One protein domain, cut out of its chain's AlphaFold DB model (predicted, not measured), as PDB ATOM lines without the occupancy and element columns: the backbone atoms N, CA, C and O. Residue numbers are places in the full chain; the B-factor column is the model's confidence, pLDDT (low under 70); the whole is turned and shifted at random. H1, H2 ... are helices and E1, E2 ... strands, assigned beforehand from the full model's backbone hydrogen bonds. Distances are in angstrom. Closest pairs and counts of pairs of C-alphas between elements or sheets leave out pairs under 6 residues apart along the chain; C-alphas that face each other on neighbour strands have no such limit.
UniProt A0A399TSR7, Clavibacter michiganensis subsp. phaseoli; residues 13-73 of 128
ATOM      1  N   ARG A  13     162.246 162.322  86.734       92.31
ATOM      2  CA  ARG A  13     162.586 163.521  87.524       92.31
ATOM      3  C   ARG A  13     161.472 164.575  87.614       92.31
ATOM      4  O   ARG A  13     161.181 164.960  88.746       92.31
ATOM      5  N   PRO A  14     160.841 165.046  86.519       93.94
ATOM      6  CA  PRO A  14     159.811 166.083  86.619       93.94
ATOM      7  C   PRO A  14     158.584 165.613  87.405       93.94
ATOM      8  O   PRO A  14     158.115 166.326  88.290       93.94
ATOM      9  N   LEU A  15     158.110 164.391  87.155       94.44
ATOM     10  CA  LEU A  15     156.977 163.813  87.881       94.44
ATOM     11  C   LEU A  15     157.303 163.622  89.367       94.44
ATOM     12  O   LEU A  15     156.508 163.970  90.240       94.44
ATOM     13  N   TRP A  16     158.490 163.090  89.664       94.19
ATOM     14  CA  TRP A  16     158.957 162.932  91.037       94.19
ATOM     15  C   TRP A  16     159.031 164.283  91.754       94.19
ATOM     16  O   TRP A  16     158.550 164.395  92.881       94.19
ATOM     17  N   LEU A  17     159.570 165.310  91.091       96.12
ATOM     18  CA  LEU A  17     159.674 166.658  91.640       96.12
ATOM     19  C   LEU A  17     158.291 167.243  91.920       96.12
ATOM     20  O   LEU A  17     158.064 167.734  93.021       96.12
ATOM     21  N   ALA A  18     157.358 167.146  90.970       96.19
ATOM     22  CA  ALA A  18     155.988 167.617  91.148       96.19
ATOM     23  C   ALA A  18     155.331 166.960  92.371       96.19
ATOM     24  O   ALA A  18     154.809 167.651  93.243       96.19
ATOM     25  N   ARG A  19     155.448 165.631  92.501       96.06
ATOM     26  CA  ARG A  19     154.947 164.885  93.665       96.06
ATOM     27  C   ARG A  19     155.573 165.367  94.977       96.06
ATOM     28  O   ARG A  19     154.865 165.531  95.968       96.06
ATOM     29  N   VAL A  20     156.885 165.593  94.998       96.38
ATOM     30  CA  VAL A  20     157.607 166.079  96.185       96.38
ATOM     31  C   VAL A  20     157.174 167.495  96.552       96.38
ATOM     32  O   VAL A  20     156.910 167.749  97.725       96.38
ATOM     33  N   VAL A  21     157.046 168.402  95.583       97.44
ATOM     34  CA  VAL A  21     156.581 169.778  95.813       97.44
ATOM     35  C   VAL A  21     155.159 169.780  96.366       97.44
ATOM     36  O   VAL A  21     154.910 170.432  97.377       97.44
ATOM     37  N   LEU A  22     154.249 169.009  95.763       97.44
ATOM     38  CA  LEU A  22     152.870 168.883  96.238       97.44
ATOM     39  C   LEU A  22     152.824 168.366  97.680       97.44
ATOM     40  O   LEU A  22     152.153 168.960  98.523       97.44
ATOM     41  N   ARG A  23     153.602 167.320  97.990       96.31
ATOM     42  CA  ARG A  23     153.718 166.801  99.358       96.31
ATOM     43  C   ARG A  23     154.180 167.885 100.331       96.31
ATOM     44  O   ARG A  23     153.549 168.098 101.361       96.31
ATOM     45  N   HIS A  24     155.277 168.575 100.021       97.00
ATOM     46  CA  HIS A  24     155.852 169.560 100.938       97.00
ATOM     47  C   HIS A  24     154.975 170.794 101.114       97.00
ATOM     48  O   HIS A  24     154.967 171.364 102.200       97.00
ATOM     49  N   ALA A  25     154.223 171.191 100.089       97.19
ATOM     50  CA  ALA A  25     153.362 172.363 100.146       97.19
ATOM     51  C   ALA A  25     152.015 172.110 100.839       97.19
ATOM     52  O   ALA A  25     151.467 173.043 101.438       97.19
ATOM     53  N   PHE A  26     151.468 170.892 100.741       96.88
ATOM     54  CA  PHE A  26     150.059 170.645 101.072       96.88
ATOM     55  C   PHE A  26     149.805 169.476 102.022       96.88
ATOM     56  O   PHE A  26     148.765 169.461 102.673       96.88
ATOM     57  N   THR A  27     150.713 168.507 102.147       95.06
ATOM     58  CA  THR A  27     150.475 167.368 103.041       95.06
ATOM     59  C   THR A  27     150.631 167.796 104.507       95.06
ATOM     60  O   THR A  27     151.660 168.383 104.853       95.06
ATOM     61  N   PRO A  28     149.669 167.487 105.397       93.12
ATOM     62  CA  PRO A  28     149.821 167.707 106.836       93.12
ATOM     63  C   PRO A  28     151.037 166.969 107.414       93.12
ATOM     64  O   PRO A  28     151.508 165.985 106.841       93.12
ATOM     65  N   ILE A  29     151.578 167.446 108.535       93.31
ATOM     66  CA  ILE A  29     152.670 166.763 109.243       93.31
ATOM     67  C   ILE A  29     152.052 165.840 110.304       93.31
ATOM     68  O   ILE A  29     151.287 166.329 111.138       93.31
ATOM     69  N   PRO A  30     152.361 164.531 110.317       91.06
ATOM     70  CA  PRO A  30     151.907 163.633 111.373       91.06
ATOM     71  C   PRO A  30     152.476 164.044 112.744       91.06
ATOM     72  O   PRO A  30     153.667 164.357 112.829       91.06
ATOM     73  N   PRO A  31     151.708 163.955 113.849       88.38
ATOM     74  CA  PRO A  31     152.198 164.318 115.185       88.38
ATOM     75  C   PRO A  31     153.457 163.556 115.623       88.38
ATOM     76  O   PRO A  31     154.272 164.081 116.377       88.38
ATOM     77  N   ALA A  32     153.641 162.321 115.143       88.06
ATOM     78  CA  ALA A  32     154.816 161.506 115.444       88.06
ATOM     79  C   ALA A  32     156.127 162.142 114.942       88.06
ATOM     80  O   ALA A  32     157.115 162.137 115.675       88.06
ATOM     81  N   ALA A  33     156.116 162.772 113.761       85.81
ATOM     82  CA  ALA A  33     157.291 163.429 113.177       85.81
ATOM     83  C   ALA A  33     157.716 164.700 113.942       85.81
ATOM     84  O   ALA A  33     158.834 165.186 113.781       85.81
ATOM     85  N   ALA A  34     156.843 165.248 114.794       83.62
ATOM     86  CA  ALA A  34     157.195 166.353 115.685       83.62
ATOM     87  C   ALA A  34     157.905 165.877 116.966       83.62
ATOM     88  O   ALA A  34     158.690 166.631 117.545       83.62
ATOM     89  N   LYS A  35     157.641 164.638 117.403       89.44
ATOM     90  CA  LYS A  35     158.138 164.088 118.674       89.44
ATOM     91  C   LYS A  35     159.558 163.540 118.566       89.44
ATOM     92  O   LYS A  35     160.367 163.789 119.452       89.44
ATOM     93  N   ALA A  36     159.862 162.817 117.493       91.12
ATOM     94  CA  ALA A  36     161.163 162.189 117.283       91.12
ATOM     95  C   ALA A  36     161.515 162.148 115.787       91.12
ATOM     96  O   ALA A  36     160.600 162.103 114.962       91.12
ATOM     97  N   PRO A  37     162.815 162.160 115.428       93.69
ATOM     98  CA  PRO A  37     163.244 161.993 114.043       93.69
ATOM     99  C   PRO A  37     162.828 160.621 113.497       93.69
ATOM    100  O   PRO A  37     163.006 159.603 114.162       93.69
ATOM    101  N   GLU A  38     162.327 160.579 112.262       94.44
ATOM    102  CA  GLU A  38     161.932 159.329 111.594       94.44
ATOM    103  C   GLU A  38     163.140 158.486 111.167       94.44
ATOM    104  O   GLU A  38     163.035 157.270 110.997       94.44
ATOM    105  N   ALA A  39     164.284 159.135 110.950       94.00
ATOM    106  CA  ALA A  39     165.531 158.488 110.580       94.00
ATOM    107  C   ALA A  39     166.744 159.312 111.023       94.00
ATOM    108  O   ALA A  39     166.669 160.531 111.189       94.00
ATOM    109  N   HIS A  40     167.882 158.628 111.136       95.06
ATOM    110  CA  HIS A  40     169.206 159.230 111.228       95.06
ATOM    111  C   HIS A  40     170.014 158.789 110.007       95.06
ATOM    112  O   HIS A  40     170.162 157.595 109.753       95.06
ATOM    113  N   LEU A  41     170.468 159.756 109.214       94.56
ATOM    114  CA  LEU A  41     171.270 159.548 108.017       94.56
ATOM    115  C   LEU A  41     172.702 160.026 108.251       94.56
ATOM    116  O   LEU A  41     172.928 161.109 108.796       94.56
ATOM    117  N   ALA A  42     173.667 159.248 107.766       94.00
ATOM    118  CA  ALA A  42     175.017 159.749 107.561       94.00
ATOM    119  C   ALA A  42     175.012 160.815 106.454       94.00
ATOM    120  O   ALA A  42     174.156 160.798 105.564       94.00
ATOM    121  N   PHE A  43     176.003 161.710 106.468       93.19
ATOM    122  CA  PHE A  43     176.150 162.754 105.451       93.19
ATOM    123  C   PHE A  43     176.086 162.195 104.016       93.19
ATOM    124  O   PHE A  43     175.361 162.717 103.171       93.19
ATOM    125  N   ALA A  44     176.775 161.075 103.759       93.12
ATOM    126  CA  ALA A  44     176.820 160.423 102.447       93.12
ATOM    127  C   ALA A  44     175.454 159.879 101.969       93.12
ATOM    128  O   ALA A  44     175.206 159.777 100.765       93.12
ATOM    129  N   ASP A  45     174.550 159.567 102.901       93.12
ATOM    130  CA  ASP A  45     173.227 159.013 102.606       93.12
ATOM    131  C   ASP A  45     172.142 160.085 102.460       93.12
ATOM    132  O   ASP A  45     171.085 159.818 101.874       93.12
ATOM    133  N   ALA A  46     172.403 161.311 102.929       93.81
ATOM    134  CA  ALA A  46     171.495 162.460 102.899       93.81
ATOM    135  C   ALA A  46     171.365 163.091 101.495       93.81
ATOM    136  O   ALA A  46     171.487 164.297 101.289       93.81
ATOM    137  N   ARG A  47     171.097 162.253 100.492       94.31
ATOM    138  CA  ARG A  47     170.996 162.642  99.082       94.31
ATOM    139  C   ARG A  47     169.700 163.414  98.821       94.31
ATOM    140  O   ARG A  47     168.672 163.161  99.455       94.31
ATOM    141  N   TRP A  48     169.710 164.308  97.828       92.56
ATOM    142  CA  TRP A  48     168.578 165.205  97.535       92.56
ATOM    143  C   TRP A  48     167.276 164.482  97.153       92.56
ATOM    144  O   TRP A  48     166.205 165.067  97.265       92.56
ATOM    145  N   TRP A  49     167.334 163.213  96.738       93.38
ATOM    146  CA  TRP A  49     166.151 162.384  96.474       93.38
ATOM    147  C   TRP A  49     165.737 161.484  97.647       93.38
ATOM    148  O   TRP A  49     164.711 160.813  97.555       93.38
ATOM    149  N   VAL A  50     166.533 161.438  98.720       95.00
ATOM    150  CA  VAL A  50     166.299 160.641  99.936       95.00
ATOM    151  C   VAL A  50     165.606 161.502 100.988       95.00
ATOM    152  O   VAL A  50     164.508 161.160 101.423       95.00
ATOM    153  N   VAL A  51     166.217 162.637 101.344       95.56
ATOM    154  CA  VAL A  51     165.762 163.534 102.423       95.56
ATOM    155  C   VAL A  51     164.298 163.975 102.270       95.56
ATOM    156  O   VAL A  51     163.568 163.873 103.251       95.56
ATOM    157  N   PRO A  52     163.799 164.358 101.074       95.12
ATOM    158  CA  PRO A  52     162.418 164.832 100.921       95.12
ATOM    159  C   PRO A  52     161.334 163.769 101.171       95.12
ATOM    160  O   PRO A  52     160.144 164.066 101.101       95.12
ATOM    161  N   ASN A  53     161.699 162.507 101.406       93.44
ATOM    162  CA  ASN A  53     160.723 161.476 101.755       93.44
ATOM    163  C   ASN A  53     160.442 161.407 103.266       93.44
ATOM    164  O   ASN A  53     159.554 160.652 103.661       93.44
ATOM    165  N   TYR A  54     161.175 162.174 104.077       95.25
ATOM    166  CA  TYR A  54     161.012 162.266 105.524       95.25
ATOM    167  C   TYR A  54     160.370 163.600 105.918       95.25
ATOM    168  O   TYR A  54     160.631 164.643 105.318       95.25
ATOM    169  N   ASP A  55     159.544 163.561 106.954       95.69
ATOM    170  CA  ASP A  55     158.983 164.728 107.623       95.69
ATOM    171  C   ASP A  55     159.903 165.219 108.748       95.69
ATOM    172  O   ASP A  55     159.929 166.415 109.043       95.69
ATOM    173  N   SER A  56     160.701 164.325 109.341       95.75
ATOM    174  CA  SER A  56     161.791 164.697 110.246       95.75
ATOM    175  C   SER A  56     162.975 163.737 110.133       95.75
ATOM    176  O   SER A  56     162.807 162.520 110.152       95.75
ATOM    177  N   VAL A  57     164.191 164.265 110.007       96.12
ATOM    178  CA  VAL A  57     165.396 163.449 109.818       96.12
ATOM    179  C   VAL A  57     166.610 164.106 110.454       96.12
ATOM    180  O   VAL A  57     166.851 165.299 110.275       96.12
ATOM    181  N   LEU A  58     167.377 163.317 111.202       96.19
ATOM    182  CA  LEU A  58     168.676 163.719 111.716       96.19
ATOM    183  C   LEU A  58     169.734 163.422 110.649       96.19
ATOM    184  O   LEU A  58     169.781 162.312 110.122       96.19
ATOM    185  N   VAL A  59     170.575 164.392 110.318       96.19
ATOM    186  CA  VAL A  59     171.657 164.227 109.342       96.19
ATOM    187  C   VAL A  59     172.976 164.553 110.020       96.19
ATOM    188  O   VAL A  59     173.173 165.681 110.469       96.19
ATOM    189  N   SER A  60     173.875 163.575 110.104       96.38
ATOM    190  CA  SER A  60     175.232 163.820 110.597       96.38
ATOM    191  C   SER A  60     175.997 164.747 109.655       96.38
ATOM    192  O   SER A  60     175.835 164.678 108.434       96.38
ATOM    193  N   ASN A  61     176.858 165.594 110.217       94.31
ATOM    194  CA  ASN A  61     177.839 166.340 109.438       94.31
ATOM    195  C   ASN A  61     178.884 165.385 108.825       94.31
ATOM    196  O   ASN A  61     178.956 164.205 109.170       94.31
ATOM    197  N   ALA A  62     179.684 165.892 107.886       91.38
ATOM    198  CA  ALA A  62     180.667 165.078 107.169       91.38
ATOM    199  C   ALA A  62     181.762 164.491 108.082       91.38
ATOM    200  O   ALA A  62     182.290 163.425 107.791       91.38
ATOM    201  N   GLU A  63     182.074 165.173 109.185       89.88
ATOM    202  CA  GLU A  63     183.069 164.754 110.179       89.88
ATOM    203  C   GLU A  63     182.520 163.713 111.177       89.88
ATOM    204  O   GLU A  63     183.282 163.012 111.832       89.88
ATOM    205  N   GLY A  64     181.194 163.591 111.302       85.00
ATOM    206  CA  GLY A  64     180.534 162.719 112.276       85.00
ATOM    207  C   GLY A  64     180.470 163.278 113.704       85.00
ATOM    208  O   GLY A  64     179.891 162.632 114.575       85.00
ATOM    209  N   SER A  65     181.014 164.472 113.944       90.88
ATOM    210  CA  SER A  65     181.081 165.136 115.253       90.88
ATOM    211  C   SER A  65     179.750 165.744 115.711       90.88
ATOM    212  O   SER A  65     179.527 165.927 116.907       90.88
ATOM    213  N   ALA A  66     178.845 166.053 114.779       93.56
ATOM    214  CA  ALA A  66     177.555 166.667 115.075       93.56
ATOM    215  C   ALA A  66     176.465 166.189 114.109       93.56
ATOM    216  O   ALA A  66     176.745 165.609 113.058       93.56
ATOM    217  N   ALA A  67     175.206 166.473 114.439       95.44
ATOM    218  CA  ALA A  67     174.084 166.197 113.555       95.44
ATOM    219  C   ALA A  67     173.032 167.311 113.592       95.44
ATOM    220  O   ALA A  67     172.796 167.937 114.625       95.44
ATOM    221  N   LEU A  68     172.393 167.549 112.448       95.88
ATOM    222  CA  LEU A  68     171.345 168.546 112.269       95.88
ATOM    223  C   LEU A  68     169.991 167.859 112.132       95.88
ATOM    224  O   LEU A  68     169.832 166.917 111.356       95.88
ATOM    225  N   LEU A  69     168.998 168.353 112.867       95.44
ATOM    226  CA  LEU A  69     167.619 167.903 112.731       95.44
ATOM    227  C   LEU A  69     166.906 168.733 111.666       95.44
ATOM    228  O   LEU A  69     166.614 169.911 111.865       95.44
ATOM    229  N   HIS A  70     166.566 168.097 110.553       94.88
ATOM    230  CA  HIS A  70     165.707 168.674 109.533       94.88
ATOM    231  C   HIS A  70     164.256 168.304 109.816       94.88
ATOM    232  O   HIS A  70     163.940 167.136 110.038       94.88
ATOM    233  N   ARG A  71     163.365 169.297 109.789       95.31
ATOM    234  CA  ARG A  71     161.917 169.114 109.933       95.31
ATOM    235  C   ARG A  71     161.195 169.789 108.780       95.31
ATOM    236  O   ARG A  71     161.527 170.913 108.406       95.31
ATOM    237  N   ARG A  72     160.203 169.102 108.225       95.88
ATOM    238  CA  ARG A  72     159.334 169.648 107.190       95.88
ATOM    239  C   ARG A  72     158.376 170.661 107.807       95.88
ATOM    240  O   ARG A  72     157.729 170.372 108.804       95.88
ATOM    241  N   ASP A  73     158.245 171.810 107.158       95.62
ATOM    242  CA  ASP A  73     157.251 172.834 107.476       95.62
ATOM    243  C   ASP A  73     156.626 173.353 106.165       95.62
ATOM    244  O   ASP A  73     157.298 174.061 105.406       95.62
TER     245      ASP A  73
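AT A GLANCE: This is residues 13 to 73 of the 128 residues of a protein of Clavibacter michiganensis subsp. phaseoli (UniProt A0A399TSR7). A small sheet of three strands, E1, E2 and E3, has the long loop of residues 42 to 55 arching over one of its faces, while the helix H1 is set off from the sheet towards one end of the flat whole. The short helix H2, between H1 and E1 along the chain, only grazes the sheet near the ends of E2 and E3 at Ser 56 and Arg 71. The printed part has 61 residues with two named helices and three named strands, in the order H1, H2, E1, E2, E3; the sheet's order is E1, E2, E3, mixed, and the class is mixed, helices and strands. It is only just compact, close to loose, with a radius of gyration of the C-alphas of 12.4 A and spans of 35 by 29 by 13 A.

IN THESE COORDINATES: In the sheet, E2 is residues 56 to 60, 13.5 A from first to last C-alpha, beginning at C-alpha 56 at (161.791, 164.697, 110.246). E3 is residues 67 to 71, 13.0 A long, ending at C-alpha 71 at (161.917, 169.114, 109.933). E1 is residues 39 to 41, 6.4 A long. H2 is residues 31 to 35, 6.9 A long. H1 is residues 13 to 26, 19.8 A long, beginning at C-alpha 13 at (162.586, 163.521, 87.524).

HOW THE PARTS SIT: E2 is the inner strand, and E1 and E3 are the edge strands. E1 and E2 are parallel, at 27 degrees between their directions; N 41 and O 58 are within hydrogen-bond range at 2.8 A, and N 58 and O 39 at 2.9 A. E2 and E3 form a hairpin and are antiparallel, at 160 degrees; N 59 and O 68 are 2.8 A apart, and N 57 and O 70 are 2.9 A apart, both within hydrogen-bond range. H2 only grazes the sheet, with its residues 32 to 35; the closest C-alphas of H2 and E2 are those of Ala 33 and Ser 56, 5.5 A apart. H1 is not on the sheet and is apart from E1, E2 and E3, and also from H2. In H1 every O i to N i+4 pair is within hydrogen-bond range; in H2 0 of 1 is, beside 2 of 2 O i to N i+3 pairs.

THE WHOLE: The two C-alphas farthest apart, those of Leu 15 and Ser 65, are 36.5 A from each other. The printed part has no cut. The link from E1 to E2, with 14 residues, is long; the link from E2 to E3 is short, and those from H1 to H2 and from H2 to E1 are tight. The mean pLDDT of the printed part is 93.8, and no printed residue is under 70; the mean for H2 is 87.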